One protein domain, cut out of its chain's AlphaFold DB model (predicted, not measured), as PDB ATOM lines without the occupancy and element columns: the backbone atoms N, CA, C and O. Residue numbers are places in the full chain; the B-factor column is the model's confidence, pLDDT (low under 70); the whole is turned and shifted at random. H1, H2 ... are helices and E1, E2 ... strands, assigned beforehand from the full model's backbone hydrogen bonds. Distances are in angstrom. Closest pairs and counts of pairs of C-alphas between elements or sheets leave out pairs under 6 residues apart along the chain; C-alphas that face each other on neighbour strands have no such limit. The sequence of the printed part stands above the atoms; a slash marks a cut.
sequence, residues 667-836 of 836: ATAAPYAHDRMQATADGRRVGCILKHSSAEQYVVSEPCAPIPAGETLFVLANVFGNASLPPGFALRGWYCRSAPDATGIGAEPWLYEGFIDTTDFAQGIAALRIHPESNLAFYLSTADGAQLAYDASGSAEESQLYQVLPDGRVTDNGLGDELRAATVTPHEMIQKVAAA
ATOM      1  N   ALA A 667     -35.245  12.267  32.007       94.19
ATOM      2  CA  ALA A 667     -34.368  12.487  30.857       94.19
ATOM      3  C   ALA A 667     -34.365  11.304  29.876       94.19
ATOM      4  O   ALA A 667     -34.116  11.502  28.693       94.19
ATOM      5  N   THR A 668     -34.684  10.095  30.345       95.69
ATOM      6  CA  THR A 668     -34.861   8.901  29.507       95.69
ATOM      7  C   THR A 668     -36.328   8.679  29.121       95.69
ATOM      8  O   THR A 668     -36.615   8.219  28.016       95.69
ATOM      9  N   ALA A 669     -37.275   9.035  29.997       96.94
ATOM     10  CA  ALA A 669     -38.704   8.880  29.725       96.94
ATOM     11  C   ALA A 669     -39.211   9.826  28.618       96.94
ATOM     12  O   ALA A 669     -40.009   9.413  27.777       96.94
ATOM     13  N   ALA A 670     -38.753  11.082  28.590       96.06
ATOM     14  CA  ALA A 670     -39.216  12.067  27.613       96.06
ATOM     15  C   ALA A 670     -38.794  11.745  26.162       96.06
ATOM     16  O   ALA A 670     -39.670  11.787  25.292       96.06
ATOM     17  N   PRO A 671     -37.543  11.332  25.872       96.88
ATOM     18  CA  PRO A 671     -37.176  10.853  24.539       96.88
ATOM     19  C   PRO A 671     -37.935   9.587  24.131       96.88
ATOM     20  O   PRO A 671     -38.361   9.474  22.989       96.88
ATOM     21  N   TYR A 672     -38.203   8.662  25.062       96.56
ATOM     22  CA  TYR A 672     -39.057   7.512  24.746       96.56
ATOM     23  C   TYR A 672     -40.460   7.957  24.305       96.56
ATOM     24  O   TYR A 672     -40.995   7.441  23.327       96.56
ATOM     25  N   ALA A 673     -41.050   8.941  24.989       96.69
ATOM     26  CA  ALA A 673     -42.340   9.509  24.602       96.69
ATOM     27  C   ALA A 673     -42.308  10.131  23.194       96.69
ATOM     28  O   ALA A 673     -43.246   9.945  22.415       96.69
ATOM     29  N   HIS A 674     -41.209  10.803  22.840       96.44
ATOM     30  CA  HIS A 674     -40.975  11.306  21.486       96.44
ATOM     31  C   HIS A 674     -40.964  10.184  20.448       96.44
ATOM     32  O   HIS A 674     -41.706  10.248  19.470       96.44
ATOM     33  N   ASP A 675     -40.195   9.121  20.693       95.38
ATOM     34  CA  ASP A 675     -40.094   7.978  19.783       95.38
ATOM     35  C   ASP A 675     -41.460   7.312  19.559       95.38
ATOM     36  O   ASP A 675     -41.797   6.936  18.433       95.38
ATOM     37  N   ARG A 676     -42.291   7.202  20.607       93.31
ATOM     38  CA  ARG A 676     -43.671   6.691  20.484       93.31
ATOM     39  C   ARG A 676     -44.547   7.593  19.619       93.31
ATOM     40  O   ARG A 676     -45.294   7.091  18.775       93.31
ATOM     41  N   MET A 677     -44.439   8.908  19.795       93.75
ATOM     42  CA  MET A 677     -45.176   9.881  18.990       93.75
ATOM     43  C   MET A 677     -44.724   9.861  17.518       93.75
ATOM     44  O   MET A 677     -45.559   9.914  16.618       93.75
ATOM     45  N   GLN A 678     -43.424   9.703  17.248       91.50
ATOM     46  CA  GLN A 678     -42.899   9.593  15.880       91.50
ATOM     47  C   GLN A 678     -43.260   8.265  15.207       91.50
ATOM     48  O   GLN A 678     -43.561   8.241  14.015       91.50
ATOM     49  N   ALA A 679     -43.318   7.162  15.956       89.31
ATOM     50  CA  ALA A 679     -43.772   5.872  15.432       89.31
ATOM     51  C   ALA A 679     -45.255   5.878  15.005       89.31
ATOM     52  O   ALA A 679     -45.696   4.975  14.296       89.31
ATOM     53  N   THR A 680     -46.028   6.880  15.433       82.62
ATOM     54  CA  THR A 680     -47.469   7.004  15.183       82.62
ATOM     55  C   THR A 680     -47.841   8.400  14.667       82.62
ATOM     56  O   THR A 680     -48.829   8.994  15.097       82.62
ATOM     57  N   ALA A 681     -47.038   8.897  13.721       73.44
ATOM     58  CA  ALA A 681     -46.966  10.270  13.207       73.44
ATOM     59  C   ALA A 681     -48.216  10.869  12.513       73.44
ATOM     60  O   ALA A 681     -48.087  11.882  11.825       73.44
ATOM     61  N   ASP A 682     -49.403  10.283  12.663       81.75
ATOM     62  CA  ASP A 682     -50.616  10.713  11.960       81.75
ATOM     63  C   ASP A 682     -51.528  11.605  12.823       81.75
ATOM     64  O   ASP A 682     -51.942  11.223  13.923       81.75
ATOM     65  N   GLY A 683     -51.870  12.780  12.288       88.06
ATOM     66  CA  GLY A 683     -52.758  13.775  12.898       88.06
ATOM     67  C   GLY A 683     -52.263  14.398  14.213       88.06
ATOM     68  O   GLY A 683     -51.165  14.120  14.702       88.06
ATOM     69  N   ARG A 684     -53.097  15.270  14.805       91.81
ATOM     70  CA  ARG A 684     -52.844  15.846  16.139       91.81
ATOM     71  C   ARG A 684     -53.188  14.835  17.231       91.81
ATOM     72  O   ARG A 684     -54.255  14.219  17.211       91.81
ATOM     73  N   ARG A 685     -52.281  14.640  18.183       93.94
ATOM     74  CA  ARG A 685     -52.361  13.574  19.194       93.94
ATOM     75  C   ARG A 685     -51.636  13.961  20.464       93.94
ATOM     76  O   ARG A 685     -50.717  14.776  20.439       93.94
ATOM     77  N   VAL A 686     -52.008  13.318  21.564       95.00
ATOM     78  CA  VAL A 686     -51.403  13.538  22.873       95.00
ATOM     79  C   VAL A 686     -51.179  12.216  23.611       95.00
ATOM     80  O   VAL A 686     -51.893  11.237  23.404       95.00
ATOM     81  N   GLY A 687     -50.192  12.196  24.495       95.88
ATOM     82  CA  GLY A 687     -50.022  11.197  25.536       95.88
ATOM     83  C   GLY A 687     -49.458  11.825  26.810       95.88
ATOM     84  O   GLY A 687     -49.149  13.020  26.866       95.88
ATOM     85  N   CYS A 688     -49.320  11.007  27.848       96.75
ATOM     86  CA  CYS A 688     -48.893  11.449  29.169       96.75
ATOM     87  C   CYS A 688     -47.553  10.829  29.569       96.75
ATOM     88  O   CYS A 688     -47.333   9.628  29.409       96.75
ATOM     89  N   ILE A 689     -46.701  11.641  30.192       97.06
ATOM     90  CA  ILE A 689     -45.611  11.186  31.055       97.06
ATOM     91  C   ILE A 689     -46.114  11.294  32.492       97.06
ATOM     92  O   ILE A 689     -46.529  12.366  32.943       97.06
ATOM     93  N   LEU A 690     -46.083  10.185  33.218       96.25
ATOM     94  CA  LEU A 690     -46.545  10.086  34.596       96.25
ATOM     95  C   LEU A 690     -45.362   9.861  35.534       96.25
ATOM     96  O   LEU A 690     -44.427   9.145  35.183       96.25
ATOM     97  N   LYS A 691     -45.423  10.429  36.738       95.81
ATOM     98  CA  LYS A 691     -44.439  10.234  37.810       95.81
ATOM     99  C   LYS A 691     -45.081   9.516  38.992       95.81
ATOM    100  O   LYS A 691     -46.197   9.846  39.394       95.81
ATOM    101  N   HIS A 692     -44.375   8.544  39.556       94.94
ATOM    102  CA  HIS A 692     -44.806   7.859  40.765       94.94
ATOM    103  C   HIS A 692     -44.824   8.824  41.961       94.94
ATOM    104  O   HIS A 692     -43.909   9.620  42.156       94.94
ATOM    105  N   SER A 693     -45.858   8.733  42.792       90.69
ATOM    106  CA  SER A 693     -46.107   9.673  43.896       90.69
ATOM    107  C   SER A 693     -45.017   9.709  44.976       90.69
ATOM    108  O   SER A 693     -44.845  10.733  45.632       90.69
ATOM    109  N   SER A 694     -44.271   8.617  45.164       90.12
ATOM    110  CA  SER A 694     -43.266   8.484  46.231       90.12
ATOM    111  C   SER A 694     -41.858   8.113  45.753       90.12
ATOM    112  O   SER A 694     -40.984   7.860  46.580       90.12
ATOM    113  N   ALA A 695     -41.621   8.057  44.439       91.38
ATOM    114  CA  ALA A 695     -40.335   7.642  43.881       91.38
ATOM    115  C   ALA A 695     -39.987   8.425  42.608       91.38
ATOM    116  O   ALA A 695     -40.872   8.853  41.870       91.38
ATOM    117  N   GLU A 696     -38.692   8.552  42.314       93.75
ATOM    118  CA  GLU A 696     -38.198   9.010  41.008       93.75
ATOM    119  C   GLU A 696     -38.373   7.891  39.973       93.75
ATOM    120  O   GLU A 696     -37.431   7.225  39.555       93.75
ATOM    121  N   GLN A 697     -39.631   7.625  39.637       96.12
ATOM    122  CA  GLN A 697     -40.053   6.596  38.700       96.12
ATOM    123  C   GLN A 697     -41.071   7.188  37.736       96.12
ATOM    124  O   GLN A 697     -42.012   7.861  38.162       96.12
ATOM    125  N   TYR A 698     -40.890   6.921  36.448       97.31
ATOM    126  CA  TYR A 698     -41.676   7.521  35.379       97.31
ATOM    127  C   TYR A 698     -42.222   6.447  34.443       97.31
ATOM    128  O   TYR A 698     -41.537   5.469  34.152       97.31
ATOM    129  N   VAL A 699     -43.443   6.631  33.953       97.94
ATOM    130  CA  VAL A 699     -44.043   5.794  32.904       97.94
ATOM    131  C   VAL A 699     -44.662   6.680  31.836       97.94
ATOM    132  O   VAL A 699     -45.086   7.800  32.114       97.94
ATOM    133  N   VAL A 700     -44.706   6.181  30.609       97.94
ATOM    134  CA  VAL A 700     -45.211   6.893  29.436       97.94
ATOM    135  C   VAL A 700     -46.407   6.122  28.891       97.94
ATOM    136  O   VAL A 700     -46.298   4.917  28.668       97.94
ATOM    137  N   SER A 701     -47.550   6.782  28.709       96.75
ATOM    138  CA  SER A 701     -48.715   6.164  28.060       96.75
ATOM    139  C   SER A 701     -48.461   5.963  26.570       96.75
ATOM    140  O   SER A 701     -47.637   6.667  25.996       96.75
ATOM    141  N   GLU A 702     -49.210   5.088  25.905       93.38
ATOM    142  CA  GLU A 702     -49.331   5.170  24.443       93.38
ATOM    143  C   GLU A 702     -50.034   6.482  24.022       93.38
ATOM    144  O   GLU A 702     -50.839   7.022  24.797       93.38
ATOM    145  N   PRO A 703     -49.722   7.028  22.830       93.69
ATOM    146  CA  PRO A 703     -50.420   8.192  22.305       93.69
ATOM    147  C   PRO A 703     -51.856   7.820  21.926       93.69
ATOM    148  O   PRO A 703     -52.131   6.709  21.464       93.69
ATOM    149  N   CYS A 704     -52.783   8.756  22.117       93.25
ATOM    150  CA  CYS A 704     -54.189   8.555  21.781       93.25
ATOM    151  C   CYS A 704     -54.424   8.415  20.265       93.25
ATOM    152  O   CYS A 704     -53.537   8.661  19.444       93.25
ATOM    153  N   ALA A 705     -55.654   8.064  19.877       90.50
ATOM    154  CA  ALA A 705     -56.111   8.159  18.487       90.50
ATOM    155  C   ALA A 705     -56.006   9.612  17.956       90.50
ATOM    156  O   ALA A 705     -55.940  10.535  18.771       90.50
ATOM    157  N   PRO A 706     -55.968   9.857  16.624       93.50
ATOM    158  CA  PRO A 706     -55.862  11.217  16.102       93.50
ATOM    159  C   PRO A 706     -57.104  12.002  16.512       93.50
ATOM    160  O   PRO A 706     -58.225  11.515  16.363       93.50
ATOM    161  N   ILE A 707     -56.895  13.195  17.053       93.00
ATOM    162  CA  ILE A 707     -57.969  14.063  17.522       93.00
ATOM    163  C   ILE A 707     -58.334  15.021  16.375       93.00
ATOM    164  O   ILE A 707     -57.437  15.606  15.771       93.00
ATOM    165  N   PRO A 708     -59.616  15.198  16.023       91.75
ATOM    166  CA  PRO A 708     -60.010  16.162  15.000       91.75
ATOM    167  C   PRO A 708     -59.636  17.607  15.362       91.75
ATOM    168  O   PRO A 708     -59.594  17.991  16.534       91.75
ATOM    169  N   ALA A 709     -59.400  18.435  14.343       86.12
ATOM    170  CA  ALA A 709     -59.208  19.869  14.536       86.12
ATOM    171  C   ALA A 709     -60.442  20.502  15.207       86.12
ATOM    172  O   ALA A 709     -61.581  20.161  14.887       86.12
ATOM    173  N   GLY A 710     -60.212  21.435  16.133       83.19
ATOM    174  CA  GLY A 710     -61.268  22.125  16.883       83.19
ATOM    175  C   GLY A 710     -61.731  21.425  18.168       83.19
ATOM    176  O   GLY A 710     -62.376  22.066  18.993       83.19
ATOM    177  N   GLU A 711     -61.373  20.157  18.395       90.56
ATOM    178  CA  GLU A 711     -61.584  19.509  19.697       90.56
ATOM    179  C   GLU A 711     -60.512  19.948  20.714       90.56
ATOM    180  O   GLU A 711     -59.532  20.614  20.362       90.56
ATOM    181  N   THR A 712     -60.660  19.591  21.992       90.06
ATOM    182  CA  THR A 712     -59.641  19.873  23.022       90.06
ATOM    183  C   THR A 712     -58.574  18.780  23.026       90.06
ATOM    184  O   THR A 712     -58.895  17.597  23.137       90.06
ATOM    185  N   LEU A 713     -57.298  19.158  22.916       90.62
ATOM    186  CA  LEU A 713     -56.176  18.228  22.793       90.62
ATOM    187  C   LEU A 713     -55.787  17.609  24.149       90.62
ATOM    188  O   LEU A 713     -55.797  16.388  24.291       90.62
ATOM    189  N   PHE A 714     -55.507  18.436  25.161       92.06
ATOM    190  CA  PHE A 714     -54.936  18.024  26.455       92.06
ATOM    191  C   PHE A 714     -55.993  17.621  27.488       92.06
ATOM    192  O   PHE A 714     -56.211  18.301  28.491       92.06
ATOM    193  N   VAL A 715     -56.666  16.497  27.246       91.69
ATOM    194  CA  VAL A 715     -57.680  15.945  28.156       91.69
ATOM    195  C   VAL A 715     -57.305  14.520  28.532       91.69
ATOM    196  O   VAL A 715     -57.049  13.694  27.660       91.69
ATOM    197  N   LEU A 716     -57.306  14.197  29.832       92.19
ATOM    198  CA  LEU A 716     -56.944  12.851  30.307       92.19
ATOM    199  C   LEU A 716     -57.827  11.764  29.686       92.19
ATOM    200  O   LEU A 716     -57.325  10.696  29.350       92.19
ATOM    201  N   ALA A 717     -59.106  12.066  29.444       92.94
ATOM    202  CA  ALA A 717     -60.039  11.149  28.797       92.94
ATOM    203  C   ALA A 717     -59.650  10.777  27.358       92.94
ATOM    204  O   ALA A 717     -59.987   9.680  26.924       92.94
ATOM    205  N   ASN A 718     -58.885  11.617  26.651       92.94
ATOM    206  CA  ASN A 718     -58.370  11.270  25.324       92.94
ATOM    207  C   ASN A 718     -57.320  10.150  25.406       92.94
ATOM    208  O   ASN A 718     -57.210   9.341  24.490       92.94
ATOM    209  N   VAL A 719     -56.559  10.088  26.506       94.06
ATOM    210  CA  VAL A 719     -55.469   9.119  26.714       94.06
ATOM    211  C   VAL A 719     -55.949   7.879  27.476       94.06
ATOM    212  O   VAL A 719     -55.615   6.753  27.111       94.06
ATOM    213  N   PHE A 720     -56.739   8.069  28.533       92.75
ATOM    214  CA  PHE A 720     -57.159   7.013  29.465       92.75
ATOM    215  C   PHE A 720     -58.619   6.573  29.301       92.75
ATOM    216  O   PHE A 720     -59.096   5.715  30.042       92.75
ATOM    217  N   GLY A 721     -59.375   7.187  28.385       89.06
ATOM    218  CA  GLY A 721     -60.819   6.958  28.233       89.06
ATOM    219  C   GLY A 721     -61.669   7.526  29.379       89.06
ATOM    220  O   GLY A 721     -62.895   7.462  29.335       89.06
ATOM    221  N   ASN A 722     -61.039   8.081  30.416       89.62
ATOM    222  CA  ASN A 722     -61.673   8.721  31.563       89.62
ATOM    223  C   ASN A 722     -60.751   9.808  32.158       89.62
ATOM    224  O   ASN A 722     -59.609   9.975  31.736       89.62
ATOM    225  N   ALA A 723     -61.250  10.571  33.132       88.62
ATOM    226  CA  ALA A 723     -60.504  11.676  33.745       88.62
ATOM    227  C   ALA A 723     -59.539  11.253  34.876       88.62
ATOM    228  O   ALA A 723     -58.980  12.116  35.550       88.62
ATOM    229  N   SER A 724     -59.353   9.953  35.111       89.44
ATOM    230  CA  SER A 724     -58.544   9.415  36.205       89.44
ATOM    231  C   SER A 724     -57.183   8.939  35.710       89.44
ATOM    232  O   SER A 724     -57.051   8.340  34.646       89.44
ATOM    233  N   LEU A 725     -56.158   9.173  36.526       91.56
ATOM    234  CA  LEU A 725     -54.818   8.643  36.301       91.56
ATOM    235  C   LEU A 725     -54.675   7.227  36.880       91.56
ATOM    236  O   LEU A 725     -55.398   6.873  37.819       91.56
ATOM    237  N   PRO A 726     -53.707   6.434  36.383       90.88
ATOM    238  CA  PRO A 726     -53.326   5.176  37.011       90.88
ATOM    239  C   PRO A 726     -53.029   5.348  38.516       90.88
ATOM    240  O   PRO A 726     -52.357   6.312  38.900       90.88
ATOM    241  N   PRO A 727     -53.490   4.428  39.386       90.44
ATOM    242  CA  PRO A 727     -53.268   4.530  40.827       90.44
ATOM    243  C   PRO A 727     -51.785   4.675  41.191       90.44
ATOM    244  O   PRO A 727     -50.936   3.957  40.671       90.44
ATOM    245  N   GLY A 728     -51.474   5.590  42.115       91.88
ATOM    246  CA  GLY A 728     -50.104   5.835  42.584       91.88
ATOM    247  C   GLY A 728     -49.271   6.766  41.695       91.88
ATOM    248  O   GLY A 728     -48.163   7.136  42.095       91.88
ATOM    249  N   PHE A 729     -49.806   7.193  40.548       93.50
ATOM    250  CA  PHE A 729     -49.149   8.105  39.618       93.50
ATOM    251  C   PHE A 729     -49.826   9.475  39.561       93.50
ATOM    252  O   PHE A 729     -51.048   9.600  39.630       93.50
ATOM    253  N   ALA A 730     -49.004  10.505  39.384       93.12
ATOM    254  CA  ALA A 730     -49.421  11.856  39.051       93.12
ATOM    255  C   ALA A 730     -48.948  12.209  37.636       93.12
ATOM    256  O   ALA A 730     -47.948  11.676  37.146       93.12
ATOM    257  N   LEU A 731     -49.654  13.123  36.977       93.31
ATOM    258  CA  LEU A 731     -49.211  13.669  35.701       93.31
ATOM    259  C   LEU A 731     -47.906  14.447  35.922       93.31
ATOM    260  O   LEU A 731     -47.831  15.274  36.826       93.31
ATOM    261  N   ARG A 732     -46.881  14.173  35.107       93.88
ATOM    262  CA  ARG A 732     -45.623  14.936  35.083       93.88
ATOM    263  C   ARG A 732     -45.505  15.796  33.836       93.88
ATOM    264  O   ARG A 732     -44.886  16.857  33.889       93.88
ATOM    265  N   GLY A 733     -46.062  15.348  32.722       93.56
ATOM    266  CA  GLY A 733     -46.066  16.139  31.509       93.56
ATOM    267  C   GLY A 733     -46.948  15.564  30.423       93.56
ATOM    268  O   GLY A 733     -47.303  14.384  30.439       93.56
ATOM    269  N   TRP A 734     -47.275  16.425  29.475       95.31
ATOM    270  CA  TRP A 734     -47.950  16.060  28.241       95.31
ATOM    271  C   TRP A 734     -46.918  15.966  27.136       95.31
ATOM    272  O   TRP A 734     -46.082  16.855  27.015       95.31
ATOM    273  N   TYR A 735     -46.986  14.925  26.318       95.81
ATOM    274  CA  TYR A 735     -46.250  14.895  25.063       95.81
ATOM    275  C   TYR A 735     -47.247  14.856  23.913       95.81
ATOM    276  O   TYR A 735     -48.248  14.144  23.980       95.81
ATOM    277  N   CYS A 736     -47.030  15.655  22.877       94.75
ATOM    278  CA  CYS A 736     -47.994  15.785  21.798       94.75
ATOM    279  C   CYS A 736     -47.326  15.911  20.433       94.75
ATOM    280  O   CYS A 736     -46.128  16.178  20.306       94.75
ATOM    281  N   ARG A 737     -48.159  15.760  19.413       93.44
ATOM    282  CA  ARG A 737     -47.912  16.202  18.049       93.44
ATOM    283  C   ARG A 737     -49.079  17.089  17.647       93.44
ATOM    284  O   ARG A 737     -50.230  16.724  17.886       93.44
ATOM    285  N   SER A 738     -48.773  18.242  17.071       92.06
ATOM    286  CA  SER A 738     -49.769  19.125  16.468       92.06
ATOM    287  C   SER A 738     -49.773  18.936  14.948       92.06
ATOM    288  O   SER A 738     -48.857  18.330  14.387       92.06
ATOM    289  N   ALA A 739     -50.823  19.418  14.294       89.62
ATOM    290  CA  ALA A 739     -50.969  19.409  12.842       89.62
ATOM    291  C   ALA A 739     -51.387  20.815  12.372       89.62
ATOM    292  O   ALA A 739     -52.544  21.001  11.989       89.62
ATOM    293  N   PRO A 740     -50.489  21.815  12.485       90.06
ATOM    294  CA  PRO A 740     -50.789  23.191  12.103       90.06
ATOM    295  C   PRO A 740     -51.169  23.292  10.622       90.06
ATOM    296  O   PRO A 740     -50.506  22.720   9.756       90.06
ATOM    297  N   ASP A 741     -52.230  24.046  10.331       88.62
ATOM    298  CA  ASP A 741     -52.640  24.366   8.963       88.62
ATOM    299  C   ASP A 741     -52.001  25.688   8.525       88.62
ATOM    300  O   ASP A 741     -52.393  26.764   8.980       88.62
ATOM    301  N   ALA A 742     -51.012  25.615   7.633       89.88
ATOM    302  CA  ALA A 742     -50.353  26.799   7.088       89.88
ATOM    303  C   ALA A 742     -51.132  27.478   5.949       89.88
ATOM    304  O   ALA A 742     -50.671  28.477   5.385       89.88
ATOM    305  N   THR A 743     -52.326  26.985   5.604       88.69
ATOM    306  CA  THR A 743     -53.183  27.619   4.602       88.69
ATOM    307  C   THR A 743     -53.532  29.046   5.030       88.69
ATOM    308  O   THR A 743     -54.162  29.285   6.057       88.69
ATOM    309  N   GLY A 744     -53.137  30.024   4.211       84.44
ATOM    310  CA  GLY A 744     -53.376  31.444   4.484       84.44
ATOM    311  C   GLY A 744     -52.314  32.126   5.352       84.44
ATOM    312  O   GLY A 744     -52.459  33.311   5.639       84.44
ATOM    313  N   ILE A 745     -51.233  31.434   5.728       89.56
ATOM    314  CA  ILE A 745     -50.072  32.043   6.389       89.56
ATOM    315  C   ILE A 745     -49.190  32.726   5.335       89.56
ATOM    316  O   ILE A 745     -48.567  32.075   4.496       89.56
ATOM    317  N   GLY A 746     -49.161  34.062   5.355       79.88
ATOM    318  CA  GLY A 746     -48.505  34.876   4.323       79.88
ATOM    319  C   GLY A 746     -46.971  34.920   4.388       79.88
ATOM    320  O   GLY A 746     -46.338  35.278   3.393       79.88
ATOM    321  N   ALA A 747     -46.371  34.557   5.526       85.25
ATOM    322  CA  ALA A 747     -44.925  34.590   5.762       85.25
ATOM    323  C   ALA A 747     -44.456  33.340   6.527       85.25
ATOM    324  O   ALA A 747     -45.096  32.927   7.483       85.25
ATOM    325  N   GLU A 748     -43.330  32.756   6.102       90.88
ATOM    326  CA  GLU A 748     -42.681  31.589   6.739       90.88
ATOM    327  C   GLU A 748     -43.601  30.361   6.989       90.88
ATOM    328  O   GLU A 748     -43.483  29.725   8.037       90.88
ATOM    329  N   PRO A 749     -44.488  29.959   6.049       90.44
ATOM    330  CA  PRO A 749     -45.441  28.863   6.279       90.44
ATOM    331  C   PRO A 749     -44.754  27.536   6.635       90.44
ATOM    332  O   PRO A 749     -45.231  26.812   7.499       90.44
ATOM    333  N   TRP A 750     -43.579  27.270   6.056       90.12
ATOM    334  CA  TRP A 750     -42.752  26.097   6.359       90.12
ATOM    335  C   TRP A 750     -42.317  26.019   7.834       90.12
ATOM    336  O   TRP A 750     -42.140  24.927   8.368       90.12
ATOM    337  N   LEU A 751     -42.126  27.167   8.494       90.81
ATOM    338  CA  LEU A 751     -41.724  27.234   9.899       90.81
ATOM    339  C   LEU A 751     -42.933  27.016  10.813       90.81
ATOM    340  O   LEU A 751     -42.810  26.340  11.831       90.81
ATOM    341  N   TYR A 752     -44.103  27.533  10.424       90.81
ATOM    342  CA  TYR A 752     -45.360  27.253  11.121       90.81
ATOM    343  C   TYR A 752     -45.719  25.761  11.050       90.81
ATOM    344  O   TYR A 752     -46.033  25.166  12.078       90.81
ATOM    345  N   GLU A 753     -45.577  25.131   9.873       88.94
ATOM    346  CA  GLU A 753     -45.786  23.682   9.675       88.94
ATOM    347  C   GLU A 753     -44.880  22.816  10.565       88.94
ATOM    348  O   GLU A 753     -45.266  21.722  10.977       88.94
ATOM    349  N   GLY A 754     -43.673  23.300  10.872       87.94
ATOM    350  CA  GLY A 754     -42.702  22.617  11.725       87.94
ATOM    351  C   GLY A 754     -42.905  22.815  13.232       87.94
ATOM    352  O   GLY A 754     -42.185  22.191  14.009       87.94
ATOM    353  N   PHE A 755     -43.846  23.662  13.661       90.44
ATOM    354  CA  PHE A 755     -44.052  24.015  15.071       90.44
ATOM    355  C   PHE A 755     -45.386  23.469  15.619       90.44
ATOM    356  O   PHE A 755     -45.719  22.303  15.402       90.44
ATOM    357  N   ILE A 756     -46.123  24.265  16.398       90.81
ATOM    358  CA  ILE A 756     -47.416  23.918  16.997       90.81
ATOM    359  C   ILE A 756     -48.479  24.938  16.590       90.81
ATOM    360  O   ILE A 756     -48.205  26.138  16.541       90.81
ATOM    361  N   ASP A 757     -49.695  24.453  16.324       92.00
ATOM    362  CA  ASP A 757     -50.847  25.320  16.099       92.00
ATOM    363  C   ASP A 757     -51.097  26.226  17.313       92.00
ATOM    364  O   ASP A 757     -51.029  25.786  18.461       92.00
ATOM    365  N   THR A 758     -51.400  27.500  17.071       92.69
ATOM    366  CA  THR A 758     -51.624  28.504  18.130       92.69
ATOM    367  C   THR A 758     -52.717  28.097  19.119       92.69
ATOM    368  O   THR A 758     -52.559  28.295  20.326       92.69
ATOM    369  N   THR A 759     -53.790  27.459  18.640       92.50
ATOM    370  CA  THR A 759     -54.877  26.978  19.500       92.50
ATOM    371  C   THR A 759     -54.431  25.777  20.325       92.50
ATOM    372  O   THR A 759     -54.705  25.725  21.525       92.50
ATOM    373  N   ASP A 760     -53.710  24.829  19.719       93.50
ATOM    374  CA  ASP A 760     -53.146  23.689  20.448       93.50
ATOM    375  C   ASP A 760     -52.154  24.177  21.522       93.50
ATOM    376  O   ASP A 760     -52.206  23.721  22.663       93.50
ATOM    377  N   PHE A 761     -51.293  25.151  21.215       92.94
ATOM    378  CA  PHE A 761     -50.335  25.694  22.181       92.94
ATOM    379  C   PHE A 761     -51.029  26.384  23.363       92.94
ATOM    380  O   PHE A 761     -50.709  26.097  24.519       92.94
ATOM    381  N   ALA A 762     -52.043  27.213  23.094       93.44
ATOM    382  CA  ALA A 762     -52.853  27.857  24.127       93.44
ATOM    383  C   ALA A 762     -53.551  26.831  25.039       93.44
ATOM    384  O   ALA A 762     -53.557  26.980  26.265       93.44
ATOM    385  N   GLN A 763     -54.096  25.749  24.465       92.88
ATOM    386  CA  GLN A 763     -54.653  24.630  25.232       92.88
ATOM    387  C   GLN A 763     -53.587  23.928  26.089       92.88
ATOM    388  O   GLN A 763     -53.882  23.532  27.218       92.88
ATOM    389  N   GLY A 764     -52.361  23.795  25.578       91.38
ATOM    390  CA  GLY A 764     -51.218  23.241  26.302       91.38
ATOM    391  C   GLY A 764     -50.881  24.059  27.545       91.38
ATOM    392  O   GLY A 764     -50.854  23.505  28.645       91.38
ATOM    393  N   ILE A 765     -50.721  25.381  27.401       91.38
ATOM    394  CA  ILE A 765     -50.484  26.291  28.535       91.38
ATOM    395  C   ILE A 765     -51.627  26.177  29.547       91.38
ATOM    396  O   ILE A 765     -51.384  25.952  30.734       91.38
ATOM    397  N   ALA A 766     -52.882  26.255  29.093       90.88
ATOM    398  CA  ALA A 766     -54.038  26.132  29.975       90.88
ATOM    399  C   ALA A 766     -54.014  24.822  30.785       90.88
ATOM    400  O   ALA A 766     -54.278  24.849  31.987       90.88
ATOM    401  N   ALA A 767     -53.639  23.699  30.163       90.00
ATOM    402  CA  ALA A 767     -53.527  22.403  30.826       90.00
ATOM    403  C   ALA A 767     -52.395  22.352  31.868       90.00
ATOM    404  O   ALA A 767     -52.587  21.783  32.945       90.00
ATOM    405  N   LEU A 768     -51.241  22.975  31.596       88.38
ATOM    406  CA  LEU A 768     -50.147  23.097  32.570       88.38
ATOM    407  C   LEU A 768     -50.560  23.939  33.791       88.38
ATOM    408  O   LEU A 768     -50.137  23.661  34.914       88.38
ATOM    409  N   ARG A 769     -51.429  24.938  33.593       85.75
ATOM    410  CA  ARG A 769     -51.861  25.896  34.627       85.75
ATOM    411  C   ARG A 769     -53.031  25.426  35.495       85.75
ATOM    412  O   ARG A 769     -53.371  26.120  36.449       85.75
ATOM    413  N   ILE A 770     -53.612  24.249  35.238       82.69
ATOM    414  CA  ILE A 770     -54.652  23.662  36.110       82.69
ATOM    415  C   ILE A 770     -54.100  23.426  37.527       82.69
ATOM    416  O   ILE A 770     -54.788  23.663  38.520       82.69
ATOM    417  N   HIS A 771     -52.839  22.996  37.623       76.75
ATOM    418  CA  HIS A 771     -52.137  22.760  38.884       76.75
ATOM    419  C   HIS A 771     -50.725  23.363  38.814       76.75
ATOM    420  O   HIS A 771     -49.764  22.630  38.574       76.75
ATOM    421  N   PRO A 772     -50.575  24.686  39.017       70.69
ATOM    422  CA  PRO A 772     -49.307  25.388  38.793       70.69
ATOM    423  C   PRO A 772     -48.177  24.908  39.718       70.69
ATOM    424  O   PRO A 772     -47.009  24.978  39.357       70.69
ATOM    425  N   GLU A 773     -48.523  24.337  40.872       71.06
ATOM    426  CA  GLU A 773     -47.572  23.753  41.828       71.06
ATOM    427  C   GLU A 773     -46.934  22.435  41.332       71.06
ATOM    428  O   GLU A 773     -45.944  21.966  41.895       71.06
ATOM    429  N   SER A 774     -47.493  21.798  40.296       67.75
ATOM    430  CA  SER A 774     -47.156  20.422  39.897       67.75
ATOM    431  C   SER A 774     -45.926  20.293  38.987       67.75
ATOM    432  O   SER A 774     -45.618  19.180  38.561       67.75
ATOM    433  N   ASN A 775     -45.214  21.393  38.698       76.12
ATOM    434  CA  ASN A 775     -44.031  21.434  37.821       76.12
ATOM    435  C   ASN A 775     -44.228  20.596  36.539       76.12
ATOM    436  O   ASN A 775     -43.444  19.693  36.238       76.12
ATOM    437  N   LEU A 776     -45.359  20.812  35.859       86.75
ATOM    438  CA  LEU A 776     -45.720  20.089  34.644       86.75
ATOM    439  C   LEU A 776     -44.918  20.625  33.459       86.75
ATOM    440  O   LEU A 776     -44.739  21.831  33.332       86.75
ATOM    441  N   ALA A 777     -44.499  19.722  32.575       87.75
ATOM    442  CA  ALA A 777     -43.826  20.074  31.327       87.75
ATOM    443  C   ALA A 777     -44.676  19.670  30.118       87.75
ATOM    444  O   ALA A 777     -45.410  18.676  30.149       87.75
ATOM    445  N   PHE A 778     -44.544  20.430  29.044       89.38
ATOM    446  CA  PHE A 778     -45.133  20.158  27.744       89.38
ATOM    447  C   PHE A 778     -44.029  19.769  26.751       89.38
ATOM    448  O   PHE A 778     -43.038  20.479  26.626       89.38
ATOM    449  N   TYR A 779     -44.184  18.643  26.050       95.00
ATOM    450  CA  TYR A 779     -43.208  18.121  25.090       95.00
ATOM    451  C   TYR A 779     -43.819  18.031  23.687       95.00
ATOM    452  O   TYR A 779     -44.653  17.165  23.416       95.00
ATOM    453  N   LEU A 780     -43.377  18.882  22.767       94.88
ATOM    454  CA  LEU A 780     -43.803  18.865  21.369       94.88
ATOM    455  C   LEU A 780     -42.865  17.988  20.541       94.88
ATOM    456  O   LEU A 780     -41.660  18.221  20.505       94.88
ATOM    457  N   SER A 781     -43.428  17.009  19.839       94.75
ATOM    458  CA  SER A 781     -42.731  16.263  18.788       94.75
ATOM    459  C   SER A 781     -43.066  16.891  17.440       94.75
ATOM    460  O   SER A 781     -44.205  16.790  16.980       94.75
ATOM    461  N   THR A 782     -42.094  17.561  16.833       91.56
ATOM    462  CA  THR A 782     -42.274  18.289  15.573       91.56
ATOM    463  C   THR A 782     -42.259  17.341  14.373       91.56
ATOM    464  O   THR A 782     -41.802  16.192  14.449       91.56
ATOM    465  N   ALA A 783     -42.782  17.817  13.240       84.31
ATOM    466  CA  ALA A 783     -42.868  17.031  12.011       84.31
ATOM    467  C   ALA A 783     -41.494  16.671  11.416       84.31
ATOM    468  O   ALA A 783     -41.373  15.642  10.753       84.31
ATOM    469  N   ASP A 784     -40.468  17.480  11.683       86.38
ATOM    470  CA  ASP A 784     -39.083  17.273  11.246       86.38
ATOM    471  C   ASP A 784     -38.254  16.392  12.201       86.38
ATOM    472  O   ASP A 784     -37.084  16.120  11.930       86.38
ATOM    473  N   GLY A 785     -38.859  15.895  13.288       88.81
ATOM    474  CA  GLY A 785     -38.226  14.951  14.211       88.81
ATOM    475  C   GLY A 785     -37.509  15.583  15.406       88.81
ATOM    476  O   GLY A 785     -36.798  14.875  16.113       88.81
ATOM    477  N   ALA A 786     -37.678  16.882  15.663       92.62
ATOM    478  CA  ALA A 786     -37.204  17.503  16.897       92.62
ATOM    479  C   ALA A 786     -38.183  17.275  18.065       92.62
ATOM    480  O   ALA A 786     -39.398  17.139  17.891       92.62
ATOM    481  N   GLN A 787     -37.647  17.260  19.288       95.06
ATOM    482  CA  GLN A 787     -38.441  17.325  20.511       95.06
ATOM    483  C   GLN A 787     -38.183  18.663  21.201       95.06
ATOM    484  O   GLN A 787     -37.057  18.945  21.609       95.06
ATOM    485  N   LEU A 788     -39.227  19.473  21.348       94.00
ATOM    486  CA  LEU A 788     -39.180  20.721  22.104       94.00
ATOM    487  C   LEU A 788     -39.829  20.501  23.469       94.00
ATOM    488  O   LEU A 788     -40.866  19.847  23.558       94.00
ATOM    489  N   ALA A 789     -39.225  21.042  24.521       92.75
ATOM    490  CA  ALA A 789     -39.791  21.049  25.865       92.75
ATOM    491  C   ALA A 789     -40.142  22.488  26.254       92.75
ATOM    492  O   ALA A 789     -39.357  23.403  26.010       92.75
ATOM    493  N   TYR A 790     -41.315  22.668  26.848       91.50
ATOM    494  CA  TYR A 790     -41.816  23.936  27.355       91.50
ATOM    495  C   TYR A 790     -42.263  23.747  28.802       91.50
ATOM    496  O   TYR A 790     -43.063  22.855  29.103       91.50
ATOM    497  N   ASP A 791     -41.763  24.607  29.678       87.12
ATOM    498  CA  ASP A 791     -42.152  24.671  31.080       87.12
ATOM    499  C   ASP A 791     -42.927  25.969  31.293       87.12
ATOM    500  O   ASP A 791     -42.450  27.043  30.931       87.12
ATOM    501  N   ALA A 792     -44.124  25.871  31.875       83.56
ATOM    502  CA  ALA A 792     -44.952  27.052  32.067       83.56
ATOM    503  C   ALA A 792     -44.332  27.989  33.112       83.56
ATOM    504  O   ALA A 792     -44.153  27.606  34.273       83.56
ATOM    505  N   SER A 793     -44.041  29.228  32.720       83.00
ATOM    506  CA  SER A 793     -43.379  30.209  33.585       83.00
ATOM    507  C   SER A 793     -44.354  30.917  34.529       83.00
ATOM    508  O   SER A 793     -43.971  31.373  35.608       83.00
ATOM    509  N   GLY A 794     -45.632  31.016  34.150       82.62
ATOM    510  CA  GLY A 794     -46.612  31.871  34.811       82.62
ATOM    511  C   GLY A 794     -46.359  33.366  34.647       82.62
ATOM    512  O   GLY A 794     -46.892  34.140  35.447       82.62
ATOM    513  N   SER A 795     -45.538  33.766  33.675       87.69
ATOM    514  CA  SER A 795     -45.199  35.160  33.404       87.69
ATOM    515  C   SER A 795     -46.393  35.954  32.852       87.69
ATOM    516  O   SER A 795     -47.429  35.410  32.439       87.69
ATOM    517  N   ALA A 796     -46.272  37.284  32.873       87.25
ATOM    518  CA  ALA A 796     -47.270  38.151  32.250       87.25
ATOM    519  C   ALA A 796     -47.260  37.976  30.723       87.25
ATOM    520  O   ALA A 796     -48.302  38.078  30.081       87.25
ATOM    521  N   GLU A 797     -46.089  37.677  30.171       89.62
ATOM    522  CA  GLU A 797     -45.833  37.354  28.776       89.62
ATOM    523  C   GLU A 797     -46.524  36.038  28.383       89.62
ATOM    524  O   GLU A 797     -47.269  36.019  27.408       89.62
ATOM    525  N   GLU A 798     -46.412  34.978  29.195       89.56
ATOM    526  CA  GLU A 798     -47.143  33.715  28.993       89.56
ATOM    527  C   GLU A 798     -48.664  33.930  29.018       89.56
ATOM    528  O   GLU A 798     -49.402  33.352  28.219       89.56
ATOM    529  N   SER A 799     -49.145  34.821  29.889       89.12
ATOM    530  CA  SER A 799     -50.574  35.150  29.994       89.12
ATOM    531  C   SER A 799     -51.135  35.853  28.746       89.12
ATOM    532  O   SER A 799     -52.351  35.944  28.596       89.12
ATOM    533  N   GLN A 800     -50.280  36.344  27.839       90.06
ATOM    534  CA  GLN A 800     -50.703  36.889  26.543       90.06
ATOM    535  C   GLN A 800     -50.907  35.796  25.489       90.06
ATOM    536  O   GLN A 800     -51.592  36.042  24.501       90.06
ATOM    537  N   LEU A 801     -50.374  34.590  25.701       91.25
ATOM    538  CA  LEU A 801     -50.408  33.490  24.732       91.25
ATOM    539  C   LEU A 801     -51.677  32.630  24.832       91.25
ATOM    540  O   LEU A 801     -51.923  31.798  23.961       91.25
ATOM    541  N   TYR A 802     -52.485  32.811  25.881       93.94
ATOM    542  CA  TYR A 802     -53.739  32.082  26.056       93.94
ATOM    543  C   TYR A 802     -54.764  32.861  26.894       93.94
ATOM    544  O   TYR A 802     -54.416  33.725  27.699       93.94
ATOM    545  N   GLN A 803     -56.044  32.509  26.761       92.06
ATOM    546  CA  GLN A 803     -57.107  32.934  27.675       92.06
ATOM    547  C   GLN A 803     -58.132  31.818  27.869       92.06
ATOM    548  O   GLN A 803     -58.596  31.215  26.902       92.06
ATOM    549  N   VAL A 804     -58.529  31.585  29.124       91.00
ATOM    550  CA  VAL A 804     -59.652  30.705  29.477       91.00
ATOM    551  C   VAL A 804     -60.907  31.559  29.647       91.00
ATOM    552  O   VAL A 804     -60.972  32.418  30.529       91.00
ATOM    553  N   LEU A 805     -61.899  31.342  28.790       90.88
ATOM    554  CA  LEU A 805     -63.190  32.020  28.839       90.88
ATOM    555  C   LEU A 805     -64.040  31.508  30.021       90.88
ATOM    556  O   LEU A 805     -63.820  30.396  30.503       90.88
ATOM    557  N   PRO A 806     -65.058  32.266  30.481       89.44
ATOM    558  CA  PRO A 806     -65.925  31.847  31.590       89.44
ATOM    559  C   PRO A 806     -66.670  30.523  31.367       89.44
ATOM    560  O   PRO A 806     -67.084  29.883  32.329       89.44
ATOM    561  N   ASP A 807     -66.856  30.119  30.107       87.81
ATOM    562  CA  ASP A 807     -67.463  28.842  29.721       87.81
ATOM    563  C   ASP A 807     -66.452  27.679  29.651       87.81
ATOM    564  O   ASP A 807     -66.820  26.562  29.290       87.81
ATOM    565  N   GLY A 808     -65.187  27.927  30.009       84.62
ATOM    566  CA  GLY A 808     -64.102  26.949  30.031       84.62
ATOM    567  C   GLY A 808     -63.376  26.766  28.697       84.62
ATOM    568  O   GLY A 808     -62.407  26.007  28.647       84.62
ATOM    569  N   ARG A 809     -63.792  27.443  27.616       88.69
ATOM    570  CA  ARG A 809     -63.073  27.382  26.334       88.69
ATOM    571  C   ARG A 809     -61.743  28.122  26.415       88.69
ATOM    572  O   ARG A 809     -61.662  29.197  27.003       88.69
ATOM    573  N   VAL A 810     -60.718  27.559  25.784       92.19
ATOM    574  CA  VAL A 810     -59.387  28.167  25.685       92.19
ATOM    575  C   VAL A 810     -59.235  28.820  24.316       92.19
ATOM    576  O   VAL A 810     -59.571  28.206  23.305       92.19
ATOM    577  N   THR A 811     -58.739  30.053  24.290       91.81
ATOM    578  CA  THR A 811     -58.421  30.806  23.068       91.81
ATOM    579  C   THR A 811     -56.950  31.211  23.073       91.81
ATOM    580  O   THR A 811     -56.342  31.306  24.138       91.81
ATOM    581  N   ASP A 812     -56.396  31.463  21.895       92.25
ATOM    582  CA  ASP A 812     -55.010  31.875  21.641       92.25
ATOM    583  C   ASP A 812     -54.814  33.406  21.674       92.25
ATOM    584  O   ASP A 812     -53.833  33.921  21.140       92.25
ATOM    585  N   ASN A 813     -55.777  34.147  22.241       91.50
ATOM    586  CA  ASN A 813     -55.826  35.615  22.240       91.50
ATOM    587  C   ASN A 813     -55.715  36.266  20.846       91.50
ATOM    588  O   ASN A 813     -55.310  37.422  20.739       91.50
ATOM    589  N   GLY A 814     -56.111  35.562  19.779       91.38
ATOM    590  CA  GLY A 814     -56.077  36.088  18.412       91.38
ATOM    591  C   GLY A 814     -54.723  35.942  17.715       91.38
ATOM    592  O   GLY A 814     -54.569  36.440  16.602       91.38
ATOM    593  N   LEU A 815     -53.757  35.237  18.315       90.25
ATOM    594  CA  LEU A 815     -52.431  35.012  17.731       90.25
ATOM    595  C   LEU A 815     -52.505  34.312  16.361       90.25
ATOM    596  O   LEU A 815     -51.766  34.666  15.442       90.25
ATOM    597  N   GLY A 816     -53.430  33.368  16.176       90.06
ATOM    598  CA  GLY A 816     -53.684  32.727  14.888       90.06
ATOM    599  C   GLY A 816     -54.206  33.693  13.818       90.06
ATOM    600  O   GLY A 816     -53.832  33.579  12.649       90.06
ATOM    601  N   ASP A 817     -55.022  34.677  14.198       91.19
ATOM    602  CA  ASP A 817     -55.493  35.719  13.278       91.19
ATOM    603  C   ASP A 817     -54.373  36.712  12.941       91.19
ATOM    604  O   ASP A 817     -54.242  37.110  11.782       91.19
ATOM    605  N   GLU A 818     -53.511  37.048  13.909       92.12
ATOM    606  CA  GLU A 818     -52.318  37.878  13.690       92.12
ATOM    607  C   GLU A 818     -51.344  37.244  12.683       92.12
ATOM    608  O   GLU A 818     -50.803  37.955  11.826       92.12
ATOM    609  N   LEU A 819     -51.162  35.917  12.754       91.31
ATOM    610  CA  LEU A 819     -50.353  35.134  11.814       91.31
ATOM    611  C   LEU A 819     -50.957  35.127  10.400       91.31
ATOM    612  O   LEU A 819     -50.245  35.360   9.420       91.31
ATOM    613  N   ARG A 820     -52.275  34.914  10.263       90.31
ATOM    614  CA  ARG A 820     -52.965  34.951   8.953       90.31
ATOM    615  C   ARG A 820     -52.987  36.351   8.342       90.31
ATOM    616  O   ARG A 820     -52.889  36.496   7.127       90.31
ATOM    617  N   ALA A 821     -53.082  37.387   9.174       90.38
ATOM    618  CA  ALA A 821     -52.989  38.782   8.752       90.38
ATOM    619  C   ALA A 821     -51.545  39.235   8.454       90.38
ATOM    620  O   ALA A 821     -51.353  40.369   8.016       90.38
ATOM    621  N   ALA A 822     -50.543  38.372   8.685       87.88
ATOM    622  CA  ALA A 822     -49.113  38.667   8.572       87.88
ATOM    623  C   ALA A 822     -48.653  39.871   9.424       87.88
ATOM    624  O   ALA A 822     -47.710  40.576   9.067       87.88
ATOM    625  N   THR A 823     -49.335  40.112  10.548       90.94
ATOM    626  CA  THR A 823     -48.952  41.128  11.550       90.94
ATOM    627  C   THR A 823     -47.939  40.605  12.568       90.94
ATOM    628  O   THR A 823     -47.256  41.400  13.205       90.94
ATOM    629  N   VAL A 824     -47.837  39.279  12.680       91.62
ATOM    630  CA  VAL A 824     -46.803  38.533  13.402       91.62
ATOM    631  C   VAL A 824     -46.326  37.428  12.464       91.62
ATOM    632  O   VAL A 824     -47.156  36.782  11.821       91.62
ATOM    633  N   THR A 825     -45.019  37.199  12.350       93.75
ATOM    634  CA  THR A 825     -44.492  36.040  11.606       93.75
ATOM    635  C   THR A 825     -44.366  34.804  12.510       93.75
ATOM    636  O   THR A 825     -44.241  34.940  13.729       93.75
ATOM    637  N   PRO A 826     -44.350  33.575  11.960       93.88
ATOM    638  CA  PRO A 826     -44.031  32.367  12.724       93.88
ATOM    639  C   PRO A 826     -42.721  32.465  13.524       93.88
ATOM    640  O   PRO A 826     -42.665  32.015  14.668       93.88
ATOM    641  N   HIS A 827     -41.677  33.102  12.981       94.62
ATOM    642  CA  HIS A 827     -40.444  33.368  13.725       94.62
ATOM    643  C   HIS A 827     -40.673  34.271  14.948       94.62
ATOM    644  O   HIS A 827     -40.200  33.961  16.042       94.62
ATOM    645  N   GLU A 828     -41.420  35.366  14.789       94.06
ATOM    646  CA  GLU A 828     -41.769  36.272  15.891       94.06
ATOM    647  C   GLU A 828     -42.655  35.582  16.938       94.06
ATOM    648  O   GLU A 828     -42.466  35.800  18.133       94.06
ATOM    649  N   MET A 829     -43.571  34.700  16.523       92.06
ATOM    650  CA  MET A 829     -44.343  33.848  17.435       92.06
ATOM    651  C   MET A 829     -43.415  32.981  18.293       92.06
ATOM    652  O   MET A 829     -43.556  32.970  19.512       92.06
ATOM    653  N   ILE A 830     -42.452  32.282  17.689       92.81
ATOM    654  CA  ILE A 830     -41.509  31.431  18.433       92.81
ATOM    655  C   ILE A 830     -40.673  32.272  19.408       92.81
ATOM    656  O   ILE A 830     -40.450  31.850  20.541       92.81
ATOM    657  N   GLN A 831     -40.252  33.479  19.015       93.12
ATOM    658  CA  GLN A 831     -39.566  34.402  19.923       93.12
ATOM    659  C   GLN A 831     -40.461  34.857  21.084       93.12
ATOM    660  O   GLN A 831     -39.984  34.900  22.216       93.12
ATOM    661  N   LYS A 832     -41.747  35.154  20.835       91.00
ATOM    662  CA  LYS A 832     -42.728  35.463  21.892       91.00
ATOM    663  C   LYS A 832     -42.872  34.289  22.867       91.00
ATOM    664  O   LYS A 832     -42.851  34.513  24.069       91.00
ATOM    665  N   VAL A 833     -42.957  33.055  22.362       90.75
ATOM    666  CA  VAL A 833     -43.028  31.833  23.184       90.75
ATOM    667  C   VAL A 833     -41.755  31.620  24.006       90.75
ATOM    668  O   VAL A 833     -41.846  31.233  25.159       90.75
ATOM    669  N   ALA A 834     -40.574  31.873  23.438       89.88
ATOM    670  CA  ALA A 834     -39.303  31.706  24.145       89.88
ATOM    671  C   ALA A 834     -39.015  32.817  25.173       89.88
ATOM    672  O   ALA A 834     -38.194  32.624  26.067       89.88
ATOM    673  N   ALA A 835     -39.623  33.994  25.000       87.31
ATOM    674  CA  ALA A 835     -39.530  35.105  25.943       87.31
ATOM    675  C   ALA A 835     -40.515  34.972  27.117       87.31
ATOM    676  O   ALA A 835     -40.259  35.551  28.174       87.31
ATOM    677  N   ALA A 836     -41.627  34.264  26.896       82.94
ATOM    678  CA  ALA A 836     -42.615  33.913  27.908       82.94
ATOM    679  C   ALA A 836     -42.063  32.883  28.890       82.94
ATOM    680  O   ALA A 836     -42.393  33.050  30.094       82.94
TER     681      ALA A 836
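Overview. This is residues 667 to 836 of the 836 residues of an uncharacterized protein of Pseudomonas sp. K5002 (UniProt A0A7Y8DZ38). A strongly twisted sheet curls round helix H1 on one face, while H4 and the short H2 pack on its other face. Beyond this body, H3, H5 and H6 with their loops form a smaller helical part at the opposite end of the longest axis from the turn between E1 and E2. Among the 170 printed residues, the order is H1 E1 E2 H2 E3 H3 H4 E4 E5 H5 H6, and the mixed sheet runs E2 E1 E3 E4 E5. The class is mixed, helices and strands, with under half of the residues in named elements; the whole is compact, with a radius of gyration of the C-alphas of 15.6 A and spans of 48 by 35 by 28 A.

Along the chain. Start with the sheet: E1 runs from C-alpha 685 at (-52.361, 13.574, 19.194) to residue 692, 23.6 A. E3, residues 729 to 737, covers 23.1 A and bends by 57 degrees at residue 732. E2 is residues 698 to 700, E4 777 to 781 and E5 787 to 791. Find H1 from C-alpha 667 at (-34.368, 12.487, 30.857) to residue 679, 19.2 A. H4, residues 758 to 768, is 15.5 A long; H2 is 716 to 720, H3 749 to 753 and H5 815 to 820. H6, residues 826 to 835, spans 14.2 A and ends at (-39.530, 35.105, 25.943).

Arrangement. In the sheet, E1 is antiparallel to E3, with N 687 and O 735 2.8 A apart. The hairpin E1 and E2 has N 690 and O 699 at 2.8 A. E3 and E4 are parallel, with N 779 and O 734 at 2.8 A; the hairpin E4 and E5 has N 778 and O 790 at 2.8 A. H1 and H4 on opposite faces make three layers, helices on both faces of a sheet; the C-alphas of His 674 and Ser 781, the closest of H1 and E4, are 5.9 A apart. H4 lies over E4, along the strands at 20 degrees on the local plane, at a height over the sheet of 9.8 A. H2, on the same face, lies over E1. E3, H3 H4, E4 is a strand-helix-strand unit, two parallel neighbours joined through helices, with a right-handed crossover; E2, H2, E3 is a split one, with E1 between its strands, also right-handed. H4 and H5 only just touch, with 3 pairs of C-alphas within 8 A, the closest being Thr 758 and Gly 816 at 5.7 A. H3 touches H6, the closest C-alphas being those of Tyr 752 and Pro 826, 5.5 A. Every O i to N i+4 pair is within hydrogen-bond range in H2, H3, H4, H5 and H6, and 8 of 9 in H1.

Size, cuts and confidence. The C-alphas of Ser 694 and Gly 746, the two farthest apart, are 49.8 A from each other. The printed part has no cut and ends at the chain's last residue, 836. The links E2 to H2, E3 to H3 and E5 to H5 are long; in the last, residues 803 to 804 pair antiparallel with 810 to 811. The mean pLDDT of the printed part is 90.6, and residue 774 is under 70.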